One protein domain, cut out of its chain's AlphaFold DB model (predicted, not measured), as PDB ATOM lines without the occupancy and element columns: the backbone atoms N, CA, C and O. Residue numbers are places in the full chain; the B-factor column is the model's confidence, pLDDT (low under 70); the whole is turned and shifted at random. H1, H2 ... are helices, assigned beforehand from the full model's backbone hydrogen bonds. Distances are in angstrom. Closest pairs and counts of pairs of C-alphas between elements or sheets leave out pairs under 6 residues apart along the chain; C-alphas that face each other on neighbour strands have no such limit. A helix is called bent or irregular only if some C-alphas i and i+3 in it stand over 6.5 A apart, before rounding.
ATOM      1  N   ASP A 735     190.794 124.959 133.942       85.94
ATOM      2  CA  ASP A 735     189.973 126.162 133.764       85.94
ATOM      3  C   ASP A 735     188.677 125.871 132.985       85.94
ATOM      4  O   ASP A 735     187.621 126.372 133.354       85.94
ATOM      5  N   TYR A 736     188.698 124.986 131.976       86.50
ATOM      6  CA  TYR A 736     187.471 124.569 131.283       86.50
ATOM      7  C   TYR A 736     186.509 123.809 132.211       86.50
ATOM      8  O   TYR A 736     185.301 124.042 132.156       86.50
ATOM      9  N   LYS A 737     187.022 122.941 133.097       86.94
ATOM     10  CA  LYS A 737     186.202 122.262 134.119       86.94
ATOM     11  C   LYS A 737     185.578 123.276 135.087       86.94
ATOM     12  O   LYS A 737     184.380 123.187 135.347       86.94
ATOM     13  N   LYS A 738     186.334 124.286 135.543       90.00
ATOM     14  CA  LYS A 738     185.782 125.392 136.350       90.00
ATOM     15  C   LYS A 738     184.712 126.189 135.588       90.00
ATOM     16  O   LYS A 738     183.630 126.399 136.130       90.00
ATOM     17  N   ALA A 739     184.950 126.558 134.327       89.31
ATOM     18  CA  ALA A 739     183.974 127.279 133.501       89.31
ATOM     19  C   ALA A 739     182.636 126.522 133.385       89.31
ATOM     20  O   ALA A 739     181.580 127.083 133.674       89.31
ATOM     21  N   VAL A 740     182.678 125.228 133.041       88.00
ATOM     22  CA  VAL A 740     181.478 124.374 132.966       88.00
ATOM     23  C   VAL A 740     180.786 124.243 134.331       88.00
ATOM     24  O   VAL A 740     179.558 124.243 134.386       88.00
ATOM     25  N   ASN A 741     181.527 124.203 135.441       88.94
ATOM     26  CA  ASN A 741     180.928 124.179 136.780       88.94
ATOM     27  C   ASN A 741     180.175 125.479 137.112       88.94
ATOM     28  O   ASN A 741     179.053 125.407 137.612       88.94
ATOM     29  N   HIS A 742     180.716 126.659 136.780       90.75
ATOM     30  CA  HIS A 742     179.964 127.909 136.956       90.75
ATOM     31  C   HIS A 742     178.744 127.982 136.026       90.75
ATOM     32  O   HIS A 742     177.683 128.426 136.466       90.75
ATOM     33  N   ARG A 743     178.839 127.440 134.803       86.94
ATOM     34  CA  ARG A 743     177.698 127.272 133.887       86.94
ATOM     35  C   ARG A 743     176.584 126.427 134.517       86.94
ATOM     36  O   ARG A 743     175.430 126.846 134.518       86.94
ATOM     37  N   LYS A 744     176.937 125.300 135.154       85.31
ATOM     38  CA  LYS A 744     176.020 124.444 135.939       85.31
ATOM     39  C   LYS A 744     175.477 125.123 137.209       85.31
ATOM     40  O   LYS A 744     174.419 124.734 137.696       85.31
ATOM     41  N   GLY A 745     176.141 126.158 137.728       84.50
ATOM     42  CA  GLY A 745     175.587 127.050 138.756       84.50
ATOM     43  C   GLY A 745     174.329 127.787 138.280       84.50
ATOM     44  O   GLY A 745     173.345 127.875 139.010       84.50
ATOM     45  N   ARG A 746     174.306 128.213 137.011       86.69
ATOM     46  CA  ARG A 746     173.205 128.973 136.386       86.69
ATOM     47  C   ARG A 746     172.032 128.100 135.900       86.69
ATOM     48  O   ARG A 746     171.225 128.561 135.098       86.69
ATOM     49  N   HIS A 747     171.924 126.852 136.362       82.69
ATOM     50  CA  HIS A 747     170.841 125.941 135.971       82.69
ATOM     51  C   HIS A 747     169.469 126.429 136.493       82.69
ATOM     52  O   HIS A 747     169.391 126.828 137.662       82.69
ATOM     53  N   PRO A 748     168.368 126.347 135.712       77.62
ATOM     54  CA  PRO A 748     167.049 126.828 136.142       77.62
ATOM     55  C   PRO A 748     166.589 126.278 137.499       77.62
ATOM     56  O   PRO A 748     166.103 127.044 138.326       77.62
ATOM     57  N   LEU A 749     166.842 124.992 137.785       78.94
ATOM     58  CA  LEU A 749     166.484 124.355 139.067       78.94
ATOM     59  C   LEU A 749     167.278 124.873 140.286       78.94
ATOM     60  O   LEU A 749     166.846 124.689 141.422       78.94
ATOM     61  N   LYS A 750     168.439 125.515 140.087       84.06
ATOM     62  CA  LYS A 750     169.144 126.237 141.162       84.06
ATOM     63  C   LYS A 750     168.560 127.635 141.355       84.06
ATOM     64  O   LYS A 750     168.376 128.075 142.487       84.06
ATOM     65  N   ILE A 751     168.217 128.307 140.257       83.81
ATOM     66  CA  ILE A 751     167.621 129.649 140.274       83.81
ATOM     67  C   ILE A 751     166.200 129.617 140.866       83.81
ATOM     68  O   ILE A 751     165.825 130.544 141.582       83.81
ATOM     69  N   SER A 752     165.418 128.553 140.648       82.50
ATOM     70  CA  SER A 752     164.113 128.381 141.302       82.50
ATOM     71  C   SER A 752     164.250 128.202 142.817       82.50
ATOM     72  O   SER A 752     163.580 128.916 143.558       82.50
ATOM     73  N   LYS A 753     165.177 127.357 143.296       85.69
ATOM     74  CA  LYS A 753     165.479 127.219 144.737       85.69
ATOM     75  C   LYS A 753     165.890 128.550 145.376       85.69
ATOM     76  O   LYS A 753     165.365 128.902 146.428       85.69
ATOM     77  N   LEU A 754     166.737 129.333 144.703       85.88
ATOM     78  CA  LEU A 754     167.096 130.692 145.130       85.88
ATOM     79  C   LEU A 754     165.890 131.641 145.220       85.88
ATOM     80  O   LEU A 754     165.772 132.381 146.192       85.88
ATOM     81  N   ARG A 755     164.988 131.611 144.227       84.88
ATOM     82  CA  ARG A 755     163.743 132.407 144.217       84.88
ATOM     83  C   ARG A 755     162.760 131.978 145.315       84.88
ATOM     84  O   ARG A 755     162.024 132.817 145.824       84.88
ATOM     85  N   ILE A 756     162.734 130.697 145.686       85.44
ATOM     86  CA  ILE A 756     161.926 130.188 146.806       85.44
ATOM     87  C   ILE A 756     162.508 130.689 148.134       85.44
ATOM     88  O   ILE A 756     161.781 131.296 148.920       85.44
ATOM     89  N   GLY A 757     163.819 130.535 148.347       84.31
ATOM     90  CA  GLY A 757     164.505 131.035 149.543       84.31
ATOM     91  C   GLY A 757     164.374 132.553 149.722       84.31
ATOM     92  O   GLY A 757     164.045 133.029 150.807       84.31
ATOM     93  N   SER A 758     164.515 133.339 148.646       84.81
ATOM     94  CA  SER A 758     164.309 134.792 148.722       84.81
ATOM     95  C   SER A 758     162.860 135.172 149.061       84.81
ATOM     96  O   SER A 758     162.654 136.063 149.884       84.81
ATOM     97  N   ARG A 759     161.852 134.467 148.518       84.44
ATOM     98  CA  ARG A 759     160.434 134.633 148.906       84.44
ATOM     99  C   ARG A 759     160.198 134.287 150.384       84.44
ATOM    100  O   ARG A 759     159.513 135.042 151.072       84.44
ATOM    101  N   GLN A 760     160.797 133.208 150.890       83.50
ATOM    102  CA  GLN A 760     160.714 132.816 152.304       83.50
ATOM    103  C   GLN A 760     161.335 133.870 153.234       83.50
ATOM    104  O   GLN A 760     160.732 134.223 154.248       83.50
ATOM    105  N   ILE A 761     162.498 134.432 152.878       81.25
ATOM    106  CA  ILE A 761     163.130 135.517 153.647       81.25
ATOM    107  C   ILE A 761     162.257 136.779 153.628       81.25
ATOM    108  O   ILE A 761     162.040 137.362 154.687       81.25
ATOM    109  N   ILE A 762     161.686 137.165 152.477       81.56
ATOM    110  CA  ILE A 762     160.732 138.289 152.390       81.56
ATOM    111  C   ILE A 762     159.561 138.066 153.358       81.56
ATOM    112  O   ILE A 762     159.279 138.940 154.175       81.56
ATOM    113  N   PHE A 763     158.917 136.894 153.320       80.50
ATOM    114  CA  PHE A 763     157.788 136.559 154.198       80.50
ATOM    115  C   PHE A 763     158.163 136.610 155.690       80.50
ATOM    116  O   PHE A 763     157.436 137.192 156.498       80.50
ATOM    117  N   LYS A 764     159.345 136.100 156.064       77.88
ATOM    118  CA  LYS A 764     159.872 136.219 157.434       77.88
ATOM    119  C   LYS A 764     160.122 137.672 157.839       77.88
ATOM    120  O   LYS A 764     159.737 138.053 158.941       77.88
ATOM    121  N   CYS A 765     160.709 138.497 156.968       74.62
ATOM    122  CA  CYS A 765     160.904 139.924 157.241       74.62
ATOM    123  C   CYS A 765     159.566 140.649 157.457       74.62
ATOM    124  O   CYS A 765     159.451 141.376 158.442       74.62
ATOM    125  N   LYS A 766     158.531 140.377 156.641       75.62
ATOM    126  CA  LYS A 766     157.169 140.904 156.866       75.62
ATOM    127  C   LYS A 766     156.629 140.536 158.250       75.62
ATOM    128  O   LYS A 766     156.158 141.395 158.991       75.62
ATOM    129  N   ASN A 767     156.726 139.260 158.620       73.44
ATOM    130  CA  ASN A 767     156.189 138.756 159.886       73.44
ATOM    131  C   ASN A 767     156.971 139.267 161.109       73.44
ATOM    132  O   ASN A 767     156.390 139.424 162.182       73.44
ATOM    133  N   ILE A 768     158.264 139.576 160.959       70.88
ATOM    134  CA  ILE A 768     159.065 140.248 161.993       70.88
ATOM    135  C   ILE A 768     158.681 141.732 162.096       70.88
ATOM    136  O   ILE A 768     158.461 142.209 163.208       70.88
ATOM    137  N   ALA A 769     158.530 142.442 160.972       65.50
ATOM    138  CA  ALA A 769     158.112 143.847 160.953       65.50
ATOM    139  C   ALA A 769     156.733 144.038 161.614       65.50
ATOM    140  O   ALA A 769     156.604 144.852 162.528       65.50
ATOM    141  N   LYS A 770     155.747 143.195 161.267       67.62
ATOM    142  CA  LYS A 770     154.420 143.153 161.915       67.62
ATOM    143  C   LYS A 770     154.470 142.904 163.432       67.62
ATOM    144  O   LYS A 770     153.548 143.301 164.132       67.62
ATOM    145  N   ARG A 771     155.516 142.241 163.952       65.19
ATOM    146  CA  ARG A 771     155.647 141.869 165.379       65.19
ATOM    147  C   ARG A 771     156.574 142.778 166.199       65.19
ATOM    148  O   ARG A 771     156.531 142.705 167.422       65.19
ATOM    149  N   LYS A 772     157.451 143.574 165.570       60.72
ATOM    150  CA  LYS A 772     158.500 144.373 166.252       60.72
ATOM    151  C   LYS A 772     158.764 145.747 165.609       60.72
ATOM    152  O   LYS A 772     159.897 146.227 165.651       60.72
ATOM    153  N   GLY A 773     157.733 146.373 165.033       58.25
ATOM    154  CA  GLY A 773     157.806 147.607 164.228       58.25
ATOM    155  C   GLY A 773     158.894 148.623 164.625       58.25
ATOM    156  O   GLY A 773     159.818 148.821 163.834       58.25
ATOM    157  N   PRO A 774     158.868 149.214 165.840       51.00
ATOM    158  CA  PRO A 774     159.803 150.282 166.220       51.00
ATOM    159  C   PRO A 774     161.286 149.872 166.199       51.00
ATOM    160  O   PRO A 774     162.144 150.637 165.767       51.00
ATOM    161  N   LEU A 775     161.602 148.640 166.615       50.78
ATOM    162  CA  LEU A 775     162.984 148.140 166.713       50.78
ATOM    163  C   LEU A 775     163.565 147.660 165.375       50.78
ATOM    164  O   LEU A 775     164.775 147.477 165.264       50.78
ATOM    165  N   TYR A 776     162.726 147.449 164.359       52.19
ATOM    166  CA  TYR A 776     163.175 147.145 162.996       52.19
ATOM    167  C   TYR A 776     163.537 148.422 162.210       52.19
ATOM    168  O   TYR A 776     164.277 148.372 161.230       52.19
ATOM    169  N   PHE A 777     163.028 149.574 162.659       48.66
ATOM    170  CA  PHE A 777     163.050 150.852 161.947       48.66
ATOM    171  C   PHE A 777     164.416 151.557 161.990       48.66
ATOM    172  O   PHE A 777     164.932 151.975 160.953       48.66
ATOM    173  N   GLN A 778     165.055 151.580 163.169       51.47
ATOM    174  CA  GLN A 778     166.362 152.215 163.442       51.47
ATOM    175  C   GLN A 778     167.538 151.684 162.591       51.47
ATOM    176  O   GLN A 778     168.657 152.179 162.693       51.47
ATOM    177  N   MET A 779     167.320 150.646 161.778       51.16
ATOM    178  CA  MET A 779     168.344 150.036 160.929       51.16
ATOM    179  C   MET A 779     168.501 150.664 159.546       51.16
ATOM    180  O   MET A 779     169.542 150.466 158.924       51.16
ATOM    181  N   PHE A 780     167.473 151.349 159.039       49.91
ATOM    182  CA  PHE A 780     167.486 151.890 157.676       49.91
ATOM    183  C   PHE A 780     167.640 153.411 157.643       49.91
ATOM    184  O   PHE A 780     168.283 153.919 156.728       49.91
ATOM    185  N   CYS A 790     156.834 151.897 156.624       48.41
ATOM    186  CA  CYS A 790     156.919 150.434 156.710       48.41
ATOM    187  C   CYS A 790     156.825 149.739 155.330       48.41
ATOM    188  O   CYS A 790     157.515 148.741 155.094       48.41
ATOM    189  N   SER A 791     156.043 150.293 154.391       53.09
ATOM    190  CA  SER A 791     155.980 149.829 152.993       53.09
ATOM    191  C   SER A 791     157.343 149.896 152.311       53.09
ATOM    192  O   SER A 791     157.794 148.922 151.709       53.09
ATOM    193  N   ASP A 792     158.023 151.028 152.456       59.66
ATOM    194  CA  ASP A 792     159.254 151.359 151.746       59.66
ATOM    195  C   ASP A 792     160.412 150.468 152.190       59.66
ATOM    196  O   ASP A 792     161.259 150.088 151.381       59.66
ATOM    197  N   VAL A 793     160.451 150.104 153.476       63.66
ATOM    198  CA  VAL A 793     161.427 149.144 154.001       63.66
ATOM    199  C   VAL A 793     161.146 147.738 153.463       63.66
ATOM    200  O   VAL A 793     162.086 147.059 153.044       63.66
ATOM    201  N   GLU A 794     159.880 147.303 153.381       67.50
ATOM    202  CA  GLU A 794     159.567 146.042 152.697       67.50
ATOM    203  C   GLU A 794     159.979 146.077 151.215       67.50
ATOM    204  O   GLU A 794     160.504 145.085 150.711       67.50
ATOM    205  N   GLU A 795     159.718 147.171 150.495       73.44
ATOM    206  CA  GLU A 795     160.064 147.321 149.074       73.44
ATOM    207  C   GLU A 795     161.579 147.274 148.859       73.44
ATOM    208  O   GLU A 795     162.052 146.465 148.062       73.44
ATOM    209  N   LYS A 796     162.354 148.025 149.652       74.12
ATOM    210  CA  LYS A 796     163.828 147.997 149.637       74.12
ATOM    211  C   LYS A 796     164.384 146.595 149.930       74.12
ATOM    212  O   LYS A 796     165.348 146.174 149.292       74.12
ATOM    213  N   ILE A 797     163.765 145.826 150.836       75.69
ATOM    214  CA  ILE A 797     164.162 144.435 151.129       75.69
ATOM    215  C   ILE A 797     163.791 143.480 149.980       75.69
ATOM    216  O   ILE A 797     164.617 142.647 149.593       75.69
ATOM    217  N   LYS A 798     162.590 143.606 149.392       79.38
ATOM    218  CA  LYS A 798     162.183 142.844 148.192       79.38
ATOM    219  C   LYS A 798     163.134 143.130 147.027       79.38
ATOM    220  O   LYS A 798     163.557 142.197 146.343       79.38
ATOM    221  N   GLU A 799     163.484 144.395 146.802       80.38
ATOM    222  CA  GLU A 799     164.398 144.813 145.738       80.38
ATOM    223  C   GLU A 799     165.802 144.247 145.970       80.38
ATOM    224  O   GLU A 799     166.330 143.569 145.090       80.38
ATOM    225  N   LEU A 800     166.368 144.418 147.172       82.44
ATOM    226  CA  LEU A 800     167.668 143.855 147.548       82.44
ATOM    227  C   LEU A 800     167.725 142.346 147.288       82.44
ATOM    228  O   LEU A 800     168.640 141.876 146.618       82.44
ATOM    229  N   LEU A 801     166.743 141.577 147.764       83.00
ATOM    230  CA  LEU A 801     166.748 140.118 147.617       83.00
ATOM    231  C   LEU A 801     166.583 139.674 146.153       83.00
ATOM    232  O   LEU A 801     167.278 138.752 145.718       83.00
ATOM    233  N   ASN A 802     165.758 140.362 145.359       81.69
ATOM    234  CA  ASN A 802     165.676 140.134 143.912       81.69
ATOM    235  C   ASN A 802     166.997 140.482 143.199       81.69
ATOM    236  O   ASN A 802     167.456 139.721 142.345       81.69
ATOM    237  N   ASN A 803     167.646 141.577 143.595       83.44
ATOM    238  CA  ASN A 803     168.939 142.001 143.066       83.44
ATOM    239  C   ASN A 803     170.064 141.021 143.449       83.44
ATOM    240  O   ASN A 803     170.951 140.781 142.633       83.44
ATOM    241  N   MET A 804     170.012 140.381 144.625       85.62
ATOM    242  CA  MET A 804     170.964 139.325 145.008       85.62
ATOM    243  C   MET A 804     170.765 138.032 144.202       85.62
ATOM    244  O   MET A 804     171.752 137.411 143.803       85.62
ATOM    245  N   VAL A 805     169.521 137.656 143.871       86.00
ATOM    246  CA  VAL A 805     169.254 136.548 142.929       86.00
ATOM    247  C   VAL A 805     169.772 136.884 141.523       86.00
ATOM    248  O   VAL A 805     170.356 136.019 140.873       86.00
ATOM    249  N   SER A 806     169.635 138.129 141.054       82.94
ATOM    250  CA  SER A 806     170.255 138.570 139.792       82.94
ATOM    251  C   SER A 806     171.789 138.539 139.855       82.94
ATOM    252  O   SER A 806     172.428 138.016 138.939       82.94
ATOM    253  N   ALA A 807     172.378 139.021 140.955       85.88
ATOM    254  CA  ALA A 807     173.821 139.040 141.173       85.88
ATOM    255  C   ALA A 807     174.426 137.628 141.198       85.88
ATOM    256  O   ALA A 807     175.471 137.421 140.592       85.88
ATOM    257  N   TYR A 808     173.767 136.635 141.806       90.44
ATOM    258  CA  TYR A 808     174.205 135.231 141.759       90.44
ATOM    259  C   TYR A 808     174.466 134.746 140.322       90.44
ATOM    260  O   TYR A 808     175.502 134.145 140.026       90.44
ATOM    261  N   ILE A 809     173.537 135.045 139.408       87.12
ATOM    262  CA  ILE A 809     173.625 134.610 138.010       87.12
ATOM    263  C   ILE A 809     174.710 135.414 137.267       87.12
ATOM    264  O   ILE A 809     175.471 134.829 136.494       87.12
ATOM    265  N   GLU A 810     174.822 136.724 137.529       86.19
ATOM    266  CA  GLU A 810     175.883 137.599 136.993       86.19
ATOM    267  C   GLU A 810     177.285 137.125 137.427       86.19
ATOM    268  O   GLU A 810     178.165 136.971 136.581       86.19
ATOM    269  N   LEU A 811     177.478 136.782 138.706       90.12
ATOM    270  CA  LEU A 811     178.748 136.285 139.249       90.12
ATOM    271  C   LEU A 811     179.189 134.966 138.614       90.12
ATOM    272  O   LEU A 811     180.329 134.859 138.160       90.12
ATOM    273  N   HIS A 812     178.295 133.974 138.534       91.50
ATOM    274  CA  HIS A 812     178.613 132.709 137.864       91.50
ATOM    275  C   HIS A 812     178.954 132.918 136.382       91.50
ATOM    276  O   HIS A 812     179.845 132.251 135.863       91.50
ATOM    277  N   HIS A 813     178.288 133.852 135.701       89.69
ATOM    278  CA  HIS A 813     178.567 134.160 134.301       89.69
ATOM    279  C   HIS A 813     179.931 134.833 134.117       89.69
ATOM    280  O   HIS A 813     180.724 134.409 133.277       89.69
ATOM    281  N   MET A 814     180.232 135.846 134.934       89.38
ATOM    282  CA  MET A 814     181.538 136.501 134.934       89.38
ATOM    283  C   MET A 814     182.656 135.501 135.254       89.38
ATOM    284  O   MET A 814     183.686 135.521 134.587       89.38
ATOM    285  N   ALA A 815     182.455 134.596 136.219       92.50
ATOM    286  CA  ALA A 815     183.422 133.551 136.556       92.50
ATOM    287  C   ALA A 815     183.625 132.559 135.393       92.50
ATOM    288  O   ALA A 815     184.765 132.318 134.995       92.50
ATOM    289  N   GLU A 816     182.540 132.044 134.797       92.25
ATOM    290  CA  GLU A 816     182.558 131.174 133.609       92.25
ATOM    291  C   GLU A 816     183.415 131.778 132.491       92.25
ATOM    292  O   GLU A 816     184.397 131.168 132.060       92.25
ATOM    293  N   TYR A 817     183.110 133.009 132.075       91.62
ATOM    294  CA  TYR A 817     183.833 133.654 130.983       91.62
ATOM    295  C   TYR A 817     185.227 134.168 131.382       91.62
ATOM    296  O   TYR A 817     186.112 134.193 130.528       91.62
ATOM    297  N   CYS A 818     185.504 134.467 132.658       92.00
ATOM    298  CA  CYS A 818     186.883 134.665 133.123       92.00
ATOM    299  C   CYS A 818     187.723 133.396 132.908       92.00
ATOM    300  O   CYS A 818     188.832 133.488 132.385       92.00
ATOM    301  N   TYR A 819     187.198 132.211 133.233       91.94
ATOM    302  CA  TYR A 819     187.906 130.947 133.004       91.94
ATOM    303  C   TYR A 819     188.084 130.603 131.523       91.94
ATOM    304  O   TYR A 819     189.154 130.138 131.126       91.94
ATOM    305  N   VAL A 820     187.087 130.897 130.683       89.06
ATOM    306  CA  VAL A 820     187.222 130.787 129.218       89.06
ATOM    307  C   VAL A 820     188.297 131.739 128.689       89.06
ATOM    308  O   VAL A 820     189.070 131.358 127.808       89.06
ATOM    309  N   PHE A 821     188.393 132.954 129.238       89.06
ATOM    310  CA  PHE A 821     189.442 133.902 128.867       89.06
ATOM    311  C   PHE A 821     190.822 133.384 129.303       89.06
ATOM    312  O   PHE A 821     191.729 133.329 128.478       89.06
ATOM    313  N   ILE A 822     190.971 132.890 130.537       88.12
ATOM    314  CA  ILE A 822     192.225 132.310 131.058       88.12
ATOM    315  C   ILE A 822     192.708 131.116 130.208       88.12
ATOM    316  O   ILE A 822     193.876 131.092 129.820       88.12
ATOM    317  N   ASP A 823     191.831 130.170 129.837       83.62
ATOM    318  CA  ASP A 823     192.176 129.025 128.965       83.62
ATOM    319  C   ASP A 823     192.671 129.462 127.568       83.62
ATOM    320  O   ASP A 823     193.425 128.728 126.924       83.62
ATOM    321  N   LYS A 824     192.288 130.663 127.109       80.19
ATOM    322  CA  LYS A 824     192.801 131.291 125.880       80.19
ATOM    323  C   LYS A 824     194.107 132.057 126.116       80.19
ATOM    324  O   LYS A 824     195.025 131.902 125.319       80.19
ATOM    325  N   LEU A 825     194.220 132.836 127.194       81.69
ATOM    326  CA  LEU A 825     195.401 133.662 127.484       81.69
ATOM    327  C   LEU A 825     196.645 132.841 127.849       81.69
ATOM    328  O   LEU A 825     197.748 133.187 127.430       81.69
ATOM    329  N   ILE A 826     196.475 131.713 128.546       79.06
ATOM    330  CA  ILE A 826     197.578 130.781 128.841       79.06
ATOM    331  C   ILE A 826     198.159 130.194 127.543       79.06
ATOM    332  O   ILE A 826     199.372 130.052 127.422       79.06
ATOM    333  N   LYS A 827     197.320 129.937 126.528       73.56
ATOM    334  CA  LYS A 827     197.759 129.482 125.190       73.56
ATOM    335  C   LYS A 827     198.453 130.577 124.375       73.56
ATOM    336  O   LYS A 827     199.081 130.268 123.371       73.56
ATOM    337  N   SER A 828     198.369 131.829 124.820       72.44
ATOM    338  CA  SER A 828     199.145 132.966 124.312       72.44
ATOM    339  C   SER A 828     200.376 133.284 125.180       72.44
ATOM    340  O   SER A 828     201.014 134.306 124.962       72.44
ATOM    341  N   GLY A 829     200.712 132.441 126.168       70.81
ATOM    342  CA  GLY A 829     201.897 132.591 127.026       70.81
ATOM    343  C   GLY A 829     201.759 133.579 128.193       70.81
ATOM    344  O   GLY A 829     202.746 133.869 128.867       70.81
ATOM    345  N   ILE A 830     200.560 134.109 128.458       75.31
ATOM    346  CA  ILE A 830     200.377 135.258 129.359       75.31
ATOM    347  C   ILE A 830     200.019 134.808 130.786       75.31
ATOM    348  O   ILE A 830     199.173 133.938 131.002       75.31
ATOM    349  N   LYS A 831     200.662 135.420 131.791       75.56
ATOM    350  CA  LYS A 831     200.436 135.132 133.220       75.56
ATOM    351  C   LYS A 831     199.140 135.789 133.714       75.56
ATOM    352  O   LYS A 831     199.074 137.003 133.871       75.56
ATOM    353  N   CYS A 832     198.126 134.981 134.028       80.38
ATOM    354  CA  CYS A 832     196.785 135.452 134.422       80.38
ATOM    355  C   CYS A 832     196.417 135.173 135.893       80.38
ATOM    356  O   CYS A 832     195.240 134.997 136.209       80.38
ATOM    357  N   SER A 833     197.396 135.120 136.804       82.19
ATOM    358  CA  SER A 833     197.181 134.800 138.229       82.19
ATOM    359  C   SER A 833     196.148 135.710 138.903       82.19
ATOM    360  O   SER A 833     195.235 135.211 139.557       82.19
ATOM    361  N   GLN A 834     196.230 137.027 138.681       84.06
ATOM    362  CA  GLN A 834     195.283 138.004 139.232       84.06
ATOM    363  C   GLN A 834     193.849 137.790 138.713       84.06
ATOM    364  O   GLN A 834     192.895 137.855 139.487       84.06
ATOM    365  N   LEU A 835     193.682 137.487 137.419       85.69
ATOM    366  CA  LEU A 835     192.364 137.210 136.837       85.69
ATOM    367  C   LEU A 835     191.782 135.888 137.361       85.69
ATOM    368  O   LEU A 835     190.587 135.831 137.645       85.69
ATOM    369  N   ARG A 836     192.614 134.850 137.545       88.62
ATOM    370  CA  ARG A 836     192.184 133.581 138.154       88.62
ATOM    371  C   ARG A 836     191.746 133.781 139.607       88.62
ATOM    372  O   ARG A 836     190.670 133.322 139.965       88.62
ATOM    373  N   GLY A 837     192.514 134.535 140.398       88.69
ATOM    374  CA  GLY A 837     192.139 134.901 141.768       88.69
ATOM    375  C   GLY A 837     190.799 135.641 141.830       88.69
ATOM    376  O   GLY A 837     189.919 135.247 142.588       88.69
ATOM    377  N   ASN A 838     190.590 136.642 140.965       89.38
ATOM    378  CA  ASN A 838     189.297 137.322 140.856       89.38
ATOM    379  C   ASN A 838     188.155 136.340 140.513       89.38
ATOM    380  O   ASN A 838     187.098 136.409 141.132       89.38
ATOM    381  N   ALA A 839     188.363 135.412 139.571       90.75
ATOM    382  CA  ALA A 839     187.356 134.423 139.170       90.75
ATOM    383  C   ALA A 839     187.013 133.412 140.282       90.75
ATOM    384  O   ALA A 839     185.845 133.062 140.447       90.75
ATOM    385  N   ASP A 840     187.999 132.981 141.074       91.62
ATOM    386  CA  ASP A 840     187.777 132.159 142.270       91.62
ATOM    387  C   ASP A 840     186.966 132.912 143.344       91.62
ATOM    388  O   ASP A 840     186.034 132.345 143.917       91.62
ATOM    389  N   ILE A 841     187.228 134.210 143.561       91.81
ATOM    390  CA  ILE A 841     186.447 135.019 144.516       91.81
ATOM    391  C   ILE A 841     185.012 135.259 144.009       91.81
ATOM    392  O   ILE A 841     184.078 135.187 144.806       91.81
ATOM    393  N   LEU A 842     184.798 135.487 142.702       91.69
ATOM    394  CA  LEU A 842     183.443 135.567 142.122       91.69
ATOM    395  C   LEU A 842     182.633 134.288 142.401       91.69
ATOM    396  O   LEU A 842     181.460 134.378 142.762       91.69
ATOM    397  N   GLY A 843     183.268 133.116 142.271       91.19
ATOM    398  CA  GLY A 843     182.677 131.824 142.623       91.19
ATOM    399  C   GLY A 843     182.279 131.748 144.096       91.19
ATOM    400  O   GLY A 843     181.107 131.551 144.402       91.19
ATOM    401  N   TYR A 844     183.229 132.008 144.998       93.00
ATOM    402  CA  TYR A 844     182.995 132.012 146.447       93.00
ATOM    403  C   TYR A 844     181.860 132.962 146.875       93.00
ATOM    404  O   TYR A 844     181.049 132.614 147.734       93.00
ATOM    405  N   LEU A 845     181.764 134.154 146.273       91.81
ATOM    406  CA  LEU A 845     180.665 135.082 146.554       91.81
ATOM    407  C   LEU A 845     179.316 134.551 146.050       91.81
ATOM    408  O   LEU A 845     178.318 134.713 146.749       91.81
ATOM    409  N   ALA A 846     179.270 133.886 144.892       91.75
ATOM    410  CA  ALA A 846     178.043 133.271 144.388       91.75
ATOM    411  C   ALA A 846     177.584 132.100 145.275       91.75
ATOM    412  O   ALA A 846     176.421 132.058 145.677       91.75
ATOM    413  N   ASP A 847     178.495 131.207 145.668       91.38
ATOM    414  CA  ASP A 847     178.180 130.086 146.561       91.38
ATOM    415  C   ASP A 847     177.738 130.573 147.959       91.38
ATOM    416  O   ASP A 847     176.826 129.999 148.560       91.38
ATOM    417  N   ARG A 848     178.276 131.705 148.449       91.69
ATOM    418  CA  ARG A 848     177.762 132.369 149.663       91.69
ATOM    419  C   ARG A 848     176.367 132.964 149.501       91.69
ATOM    420  O   ARG A 848     175.588 132.875 150.446       91.69
ATOM    421  N   ILE A 849     176.031 133.559 148.353       89.69
ATOM    422  CA  ILE A 849     174.651 134.007 148.083       89.69
ATOM    423  C   ILE A 849     173.708 132.802 148.064       89.69
ATOM    424  O   ILE A 849     172.608 132.899 148.600       89.69
ATOM    425  N   PHE A 850     174.142 131.671 147.496       90.31
ATOM    426  CA  PHE A 850     173.359 130.437 147.492       90.31
ATOM    427  C   PHE A 850     173.030 129.987 148.917       90.31
ATOM    428  O   PHE A 850     171.857 130.002 149.274       90.31
ATOM    429  N   SER A 851     174.047 129.723 149.742       89.25
ATOM    430  CA  SER A 851     173.873 129.297 151.139       89.25
ATOM    431  C   SER A 851     173.025 130.278 151.966       89.25
ATOM    432  O   SER A 851     172.062 129.869 152.608       89.25
ATOM    433  N   ILE A 852     173.280 131.592 151.887       87.25
ATOM    434  CA  ILE A 852     172.502 132.594 152.645       87.25
ATOM    435  C   ILE A 852     171.009 132.580 152.268       87.25
ATOM    436  O   ILE A 852     170.163 132.844 153.125       87.25
ATOM    437  N   LEU A 853     170.675 132.291 151.006       85.94
ATOM    438  CA  LEU A 853     169.289 132.259 150.540       85.94
ATOM    439  C   LEU A 853     168.624 130.884 150.737       85.94
ATOM    440  O   LEU A 853     167.440 130.856 151.066       85.94
ATOM    441  N   THR A 854     169.340 129.762 150.587       83.69
ATOM    442  CA  THR A 854     168.768 128.409 150.749       83.69
ATOM    443  C   THR A 854     168.716 127.924 152.192       83.69
ATOM    444  O   THR A 854     167.762 127.245 152.559       83.69
ATOM    445  N   ASP A 855     169.691 128.289 153.021       77.38
ATOM    446  CA  ASP A 855     169.907 127.652 154.328       77.38
ATOM    447  C   ASP A 855     169.208 128.434 155.463       77.38
ATOM    448  O   ASP A 855     169.391 128.174 156.651       77.38
ATOM    449  N   SER A 856     168.364 129.409 155.104       63.50
ATOM    450  CA  SER A 856     167.693 130.363 156.002       63.50
ATOM    451  C   SER A 856     166.507 129.781 156.805       63.50
ATOM    452  O   SER A 856     165.648 130.528 157.290       63.50
ATOM    453  N   GLY A 857     166.462 128.453 156.979       57.38
ATOM    454  CA  GLY A 857     165.343 127.676 157.536       57.38
ATOM    455  C   GLY A 857     164.867 128.129 158.920       57.38
ATOM    456  O   GLY A 857     163.687 128.436 159.075       57.38
ATOM    457  N   ASP A 858     165.781 128.318 159.875       56.75
ATOM    458  CA  ASP A 858     165.452 128.565 161.297       56.75
ATOM    459  C   ASP A 858     165.907 129.932 161.834       56.75
ATOM    460  O   ASP A 858     165.990 130.173 163.042       56.75
ATOM    461  N   VAL A 859     166.224 130.872 160.939       60.28
ATOM    462  CA  VAL A 859     166.827 132.152 161.330       60.28
ATOM    463  C   VAL A 859     165.815 133.067 162.043       60.28
ATOM    464  O   VAL A 859     164.993 133.729 161.409       60.28
ATOM    465  N   LYS A 860     165.922 133.133 163.379       61.41
ATOM    466  CA  LYS A 860     165.109 133.981 164.280       61.41
ATOM    467  C   LYS A 860     165.327 135.492 164.101       61.41
ATOM    468  O   LYS A 860     164.513 136.283 164.570       61.41
ATOM    469  N   ASP A 861     166.421 135.896 163.454       66.50
ATOM    470  CA  ASP A 861     166.809 137.292 163.248       66.50
ATOM    471  C   ASP A 861     167.447 137.475 161.859       66.50
ATOM    472  O   ASP A 861     168.541 136.984 161.597       66.50
ATOM    473  N   CYS A 862     166.772 138.191 160.956       70.19
ATOM    474  CA  CYS A 862     167.240 138.383 159.577       70.19
ATOM    475  C   CYS A 862     168.403 139.390 159.442       70.19
ATOM    476  O   CYS A 862     168.995 139.496 158.364       70.19
ATOM    477  N   ARG A 863     168.754 140.134 160.502       69.88
ATOM    478  CA  ARG A 863     169.735 141.235 160.443       69.88
ATOM    479  C   ARG A 863     171.145 140.797 159.997       69.88
ATOM    480  O   ARG A 863     171.700 141.466 159.119       69.88
ATOM    481  N   PRO A 864     171.723 139.673 160.480       77.31
ATOM    482  CA  PRO A 864     173.038 139.212 160.024       77.31
ATOM    483  C   PRO A 864     173.041 138.750 158.560       77.31
ATOM    484  O   PRO A 864     174.047 138.922 157.867       77.31
ATOM    485  N   LEU A 865     171.917 138.207 158.066       80.50
ATOM    486  CA  LEU A 865     171.764 137.801 156.664       80.50
ATOM    487  C   LEU A 865     171.789 139.026 155.743       80.50
ATOM    488  O   LEU A 865     172.592 139.081 154.815       80.50
ATOM    489  N   LEU A 866     170.958 140.034 156.034       78.94
ATOM    490  CA  LEU A 866     170.860 141.258 155.228       78.94
ATOM    491  C   LEU A 866     172.186 142.036 155.215       78.94
ATOM    492  O   LEU A 866     172.648 142.433 154.146       78.94
ATOM    493  N   SER A 867     172.856 142.162 156.367       79.38
ATOM    494  CA  SER A 867     174.200 142.757 156.451       79.38
ATOM    495  C   SER A 867     175.230 141.974 155.620       79.38
ATOM    496  O   SER A 867     175.995 142.565 154.855       79.38
ATOM    497  N   SER A 868     175.200 140.636 155.675       83.88
ATOM    498  CA  SER A 868     176.077 139.786 154.856       83.88
ATOM    499  C   SER A 868     175.831 139.961 153.353       83.88
ATOM    500  O   SER A 868     176.789 140.015 152.583       83.88
ATOM    501  N   LEU A 869     174.571 140.079 152.921       84.69
ATOM    502  CA  LEU A 869     174.218 140.301 151.514       84.69
ATOM    503  C   LEU A 869     174.685 141.678 151.014       84.69
ATOM    504  O   LEU A 869     175.255 141.755 149.926       84.69
ATOM    505  N   LEU A 870     174.543 142.735 151.821       81.31
ATOM    506  CA  LEU A 870     175.055 144.075 151.502       81.31
ATOM    507  C   LEU A 870     176.592 144.097 151.399       81.31
ATOM    508  O   LEU A 870     177.141 144.650 150.445       81.31
ATOM    509  N   GLN A 871     177.302 143.426 152.314       84.50
ATOM    510  CA  GLN A 871     178.762 143.271 152.222       84.50
ATOM    511  C   GLN A 871     179.196 142.489 150.975       84.50
ATOM    512  O   GLN A 871     180.235 142.796 150.385       84.50
ATOM    513  N   ILE A 872     178.428 141.472 150.567       85.69
ATOM    514  CA  ILE A 872     178.676 140.759 149.310       85.69
ATOM    515  C   ILE A 872     178.474 141.721 148.133       85.69
ATOM    516  O   ILE A 872     179.382 141.841 147.319       85.69
ATOM    517  N   GLN A 873     177.359 142.457 148.078       82.88
ATOM    518  CA  GLN A 873     177.047 143.411 147.003       82.88
ATOM    519  C   GLN A 873     178.132 144.491 146.816       82.88
ATOM    520  O   GLN A 873     178.466 144.845 145.687       82.88
ATOM    521  N   GLN A 874     178.734 144.986 147.899       82.56
ATOM    522  CA  GLN A 874     179.883 145.899 147.812       82.56
ATOM    523  C   GLN A 874     181.110 145.199 147.195       82.56
ATOM    524  O   GLN A 874     181.705 145.696 146.238       82.56
ATOM    525  N   LYS A 875     181.446 143.994 147.676       86.56
ATOM    526  CA  LYS A 875     182.594 143.209 147.181       86.56
ATOM    527  C   LYS A 875     182.445 142.785 145.716       86.56
ATOM    528  O   LYS A 875     183.442 142.786 144.993       86.56
ATOM    529  N   THR A 876     181.237 142.461 145.239       83.88
ATOM    530  CA  THR A 876     181.018 142.122 143.821       83.88
ATOM    531  C   THR A 876     181.334 143.308 142.911       83.88
ATOM    532  O   THR A 876     182.001 143.130 141.890       83.88
ATOM    533  N   VAL A 877     180.932 144.523 143.296       83.75
ATOM    534  CA  VAL A 877     181.221 145.759 142.556       83.75
ATOM    535  C   VAL A 877     182.730 146.009 142.457       83.75
ATOM    536  O   VAL A 877     183.227 146.297 141.368       83.75
ATOM    537  N   ASP A 878     183.494 145.833 143.536       84.44
ATOM    538  CA  ASP A 878     184.945 146.075 143.507       84.44
ATOM    539  C   ASP A 878     185.728 145.020 142.711       84.44
ATOM    540  O   ASP A 878     186.626 145.363 141.937       84.44
ATOM    541  N   ILE A 879     185.337 143.744 142.783       86.81
ATOM    542  CA  ILE A 879     185.919 142.701 141.919       86.81
ATOM    543  C   ILE A 879     185.558 142.961 140.447       86.81
ATOM    544  O   ILE A 879     186.401 142.796 139.563       86.81
ATOM    545  N   THR A 880     184.345 143.455 140.170       84.38
ATOM    546  CA  THR A 880     183.931 143.869 138.819       84.38
ATOM    547  C   THR A 880     184.813 145.005 138.295       84.38
ATOM    548  O   THR A 880     185.325 144.902 137.178       84.38
ATOM    549  N   LYS A 881     185.086 146.046 139.102       85.38
ATOM    550  CA  LYS A 881     186.050 147.114 138.758       85.38
ATOM    551  C   LYS A 881     187.439 146.545 138.445       85.38
ATOM    552  O   LYS A 881     188.042 146.940 137.449       85.38
ATOM    553  N   ASN A 882     187.929 145.592 139.242       86.00
ATOM    554  CA  ASN A 882     189.243 144.971 139.039       86.00
ATOM    555  C   ASN A 882     189.329 144.186 137.719       86.00
ATOM    556  O   ASN A 882     190.321 144.309 136.998       86.00
ATOM    557  N   ILE A 883     188.287 143.437 137.346       85.00
ATOM    558  CA  ILE A 883     188.243 142.713 136.062       85.00
ATOM    559  C   ILE A 883     188.057 143.690 134.885       85.00
ATOM    560  O   ILE A 883     188.686 143.512 133.842       85.00
ATOM    561  N   VAL A 884     187.281 144.771 135.040       83.50
ATOM    562  CA  VAL A 884     187.201 145.864 134.046       83.50
ATOM    563  C   VAL A 884     188.560 146.559 133.861       83.50
ATOM    564  O   VAL A 884     188.926 146.894 132.737       83.50
ATOM    565  N   SER A 885     189.342 146.738 134.927       82.69
ATOM    566  CA  SER A 885     190.704 147.288 134.856       82.69
ATOM    567  C   SER A 885     191.671 146.334 134.139       82.69
ATOM    568  O   SER A 885     192.365 146.742 133.207       82.69
ATOM    569  N   PHE A 886     191.660 145.044 134.501       82.69
ATOM    570  CA  PHE A 886     192.489 144.016 133.860       82.69
ATOM    571  C   PHE A 886     192.175 143.867 132.365       82.69
ATOM    572  O   PHE A 886     193.082 143.836 131.541       82.69
ATOM    573  N   THR A 887     190.890 143.809 132.000       78.12
ATOM    574  CA  THR A 887     190.467 143.664 130.597       78.12
ATOM    575  C   THR A 887     190.832 144.878 129.750       78.12
ATOM    576  O   THR A 887     191.304 144.691 128.633       78.12
ATOM    577  N   LYS A 888     190.710 146.106 130.277       76.06
ATOM    578  CA  LYS A 888     191.178 147.320 129.583       76.06
ATOM    579  C   LYS A 888     192.672 147.268 129.256       76.06
ATOM    580  O   LYS A 888     193.024 147.554 128.121       76.06
ATOM    581  N   LYS A 889     193.512 146.832 130.206       74.81
ATOM    582  CA  LYS A 889     194.967 146.615 130.028       74.81
ATOM    583  C   LYS A 889     195.337 145.440 129.100       74.81
ATOM    584  O   LYS A 889     196.509 145.102 128.998       74.81
ATOM    585  N   PHE A 890     194.344 144.762 128.526       68.81
ATOM    586  CA  PHE A 890     194.528 143.659 127.584       68.81
ATOM    587  C   PHE A 890     193.944 143.974 126.195       68.81
ATOM    588  O   PHE A 890     194.318 143.360 125.200       68.81
TER     589      PHE A 890
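AT A GLANCE: This is residues 735 to 780 and 790 to 890 of the 892 residues of the protein "RBR-type E3 ubiquitin transferase" of Mytilus coruscus (UniProt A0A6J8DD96). A rod of helices is built along H3, the longest, with H4 and H5 folding back in turn and H1 beside H3; kinked H2 extends one end. H1, H3, H4 and H5 form an up-and-down bundle, each running against the one before. The 147 printed residues, all helix in class, hold H1 to H5 in order; the whole is only just loose, close to compact, with radius of gyration of the C-alphas 17.8 A and spans of 61 by 30 by 20 A.

HOW THE PARTS SIT: Start at the hub, H3, residues 790 to 828. With residues 809 to 823 alone it touches H1, residues 735 to 745; the closest C-alphas, Ala 739 and Glu 816, are 4.1 A apart. H3 and H4, residues 833 to 854, form a hairpin, closest at C-alphas 815 and 839, 4.8 A. H4 and H5, residues 863 to 890, form another, closest at C-alphas 838 and 879, 6.4 A. H2, residues 748 to 777, touches H4, closest at C-alphas 757 and 853, 5.0 A. Every O i to N i+4 pair is within hydrogen-bond range in H1, H4 and H5, 22 of 26 in H2, 33 of 35 in H3.

IN THESE COORDINATES: Find C-alpha 790 at (156.919, 150.434, 156.710); H3 runs 56.0 A from there. H5, 41.2 A, ends at (194.528, 143.659, 127.584). H2, 35.5 A, is irregular: C-alphas 771 and 774 are 9.4 A apart.

THE WHOLE: Residues 781 to 789 are not printed, a 10.7 A gap between C-alphas 780 and 790. Look for pLDDT under 70 in 25 residues, among them 769 to 780.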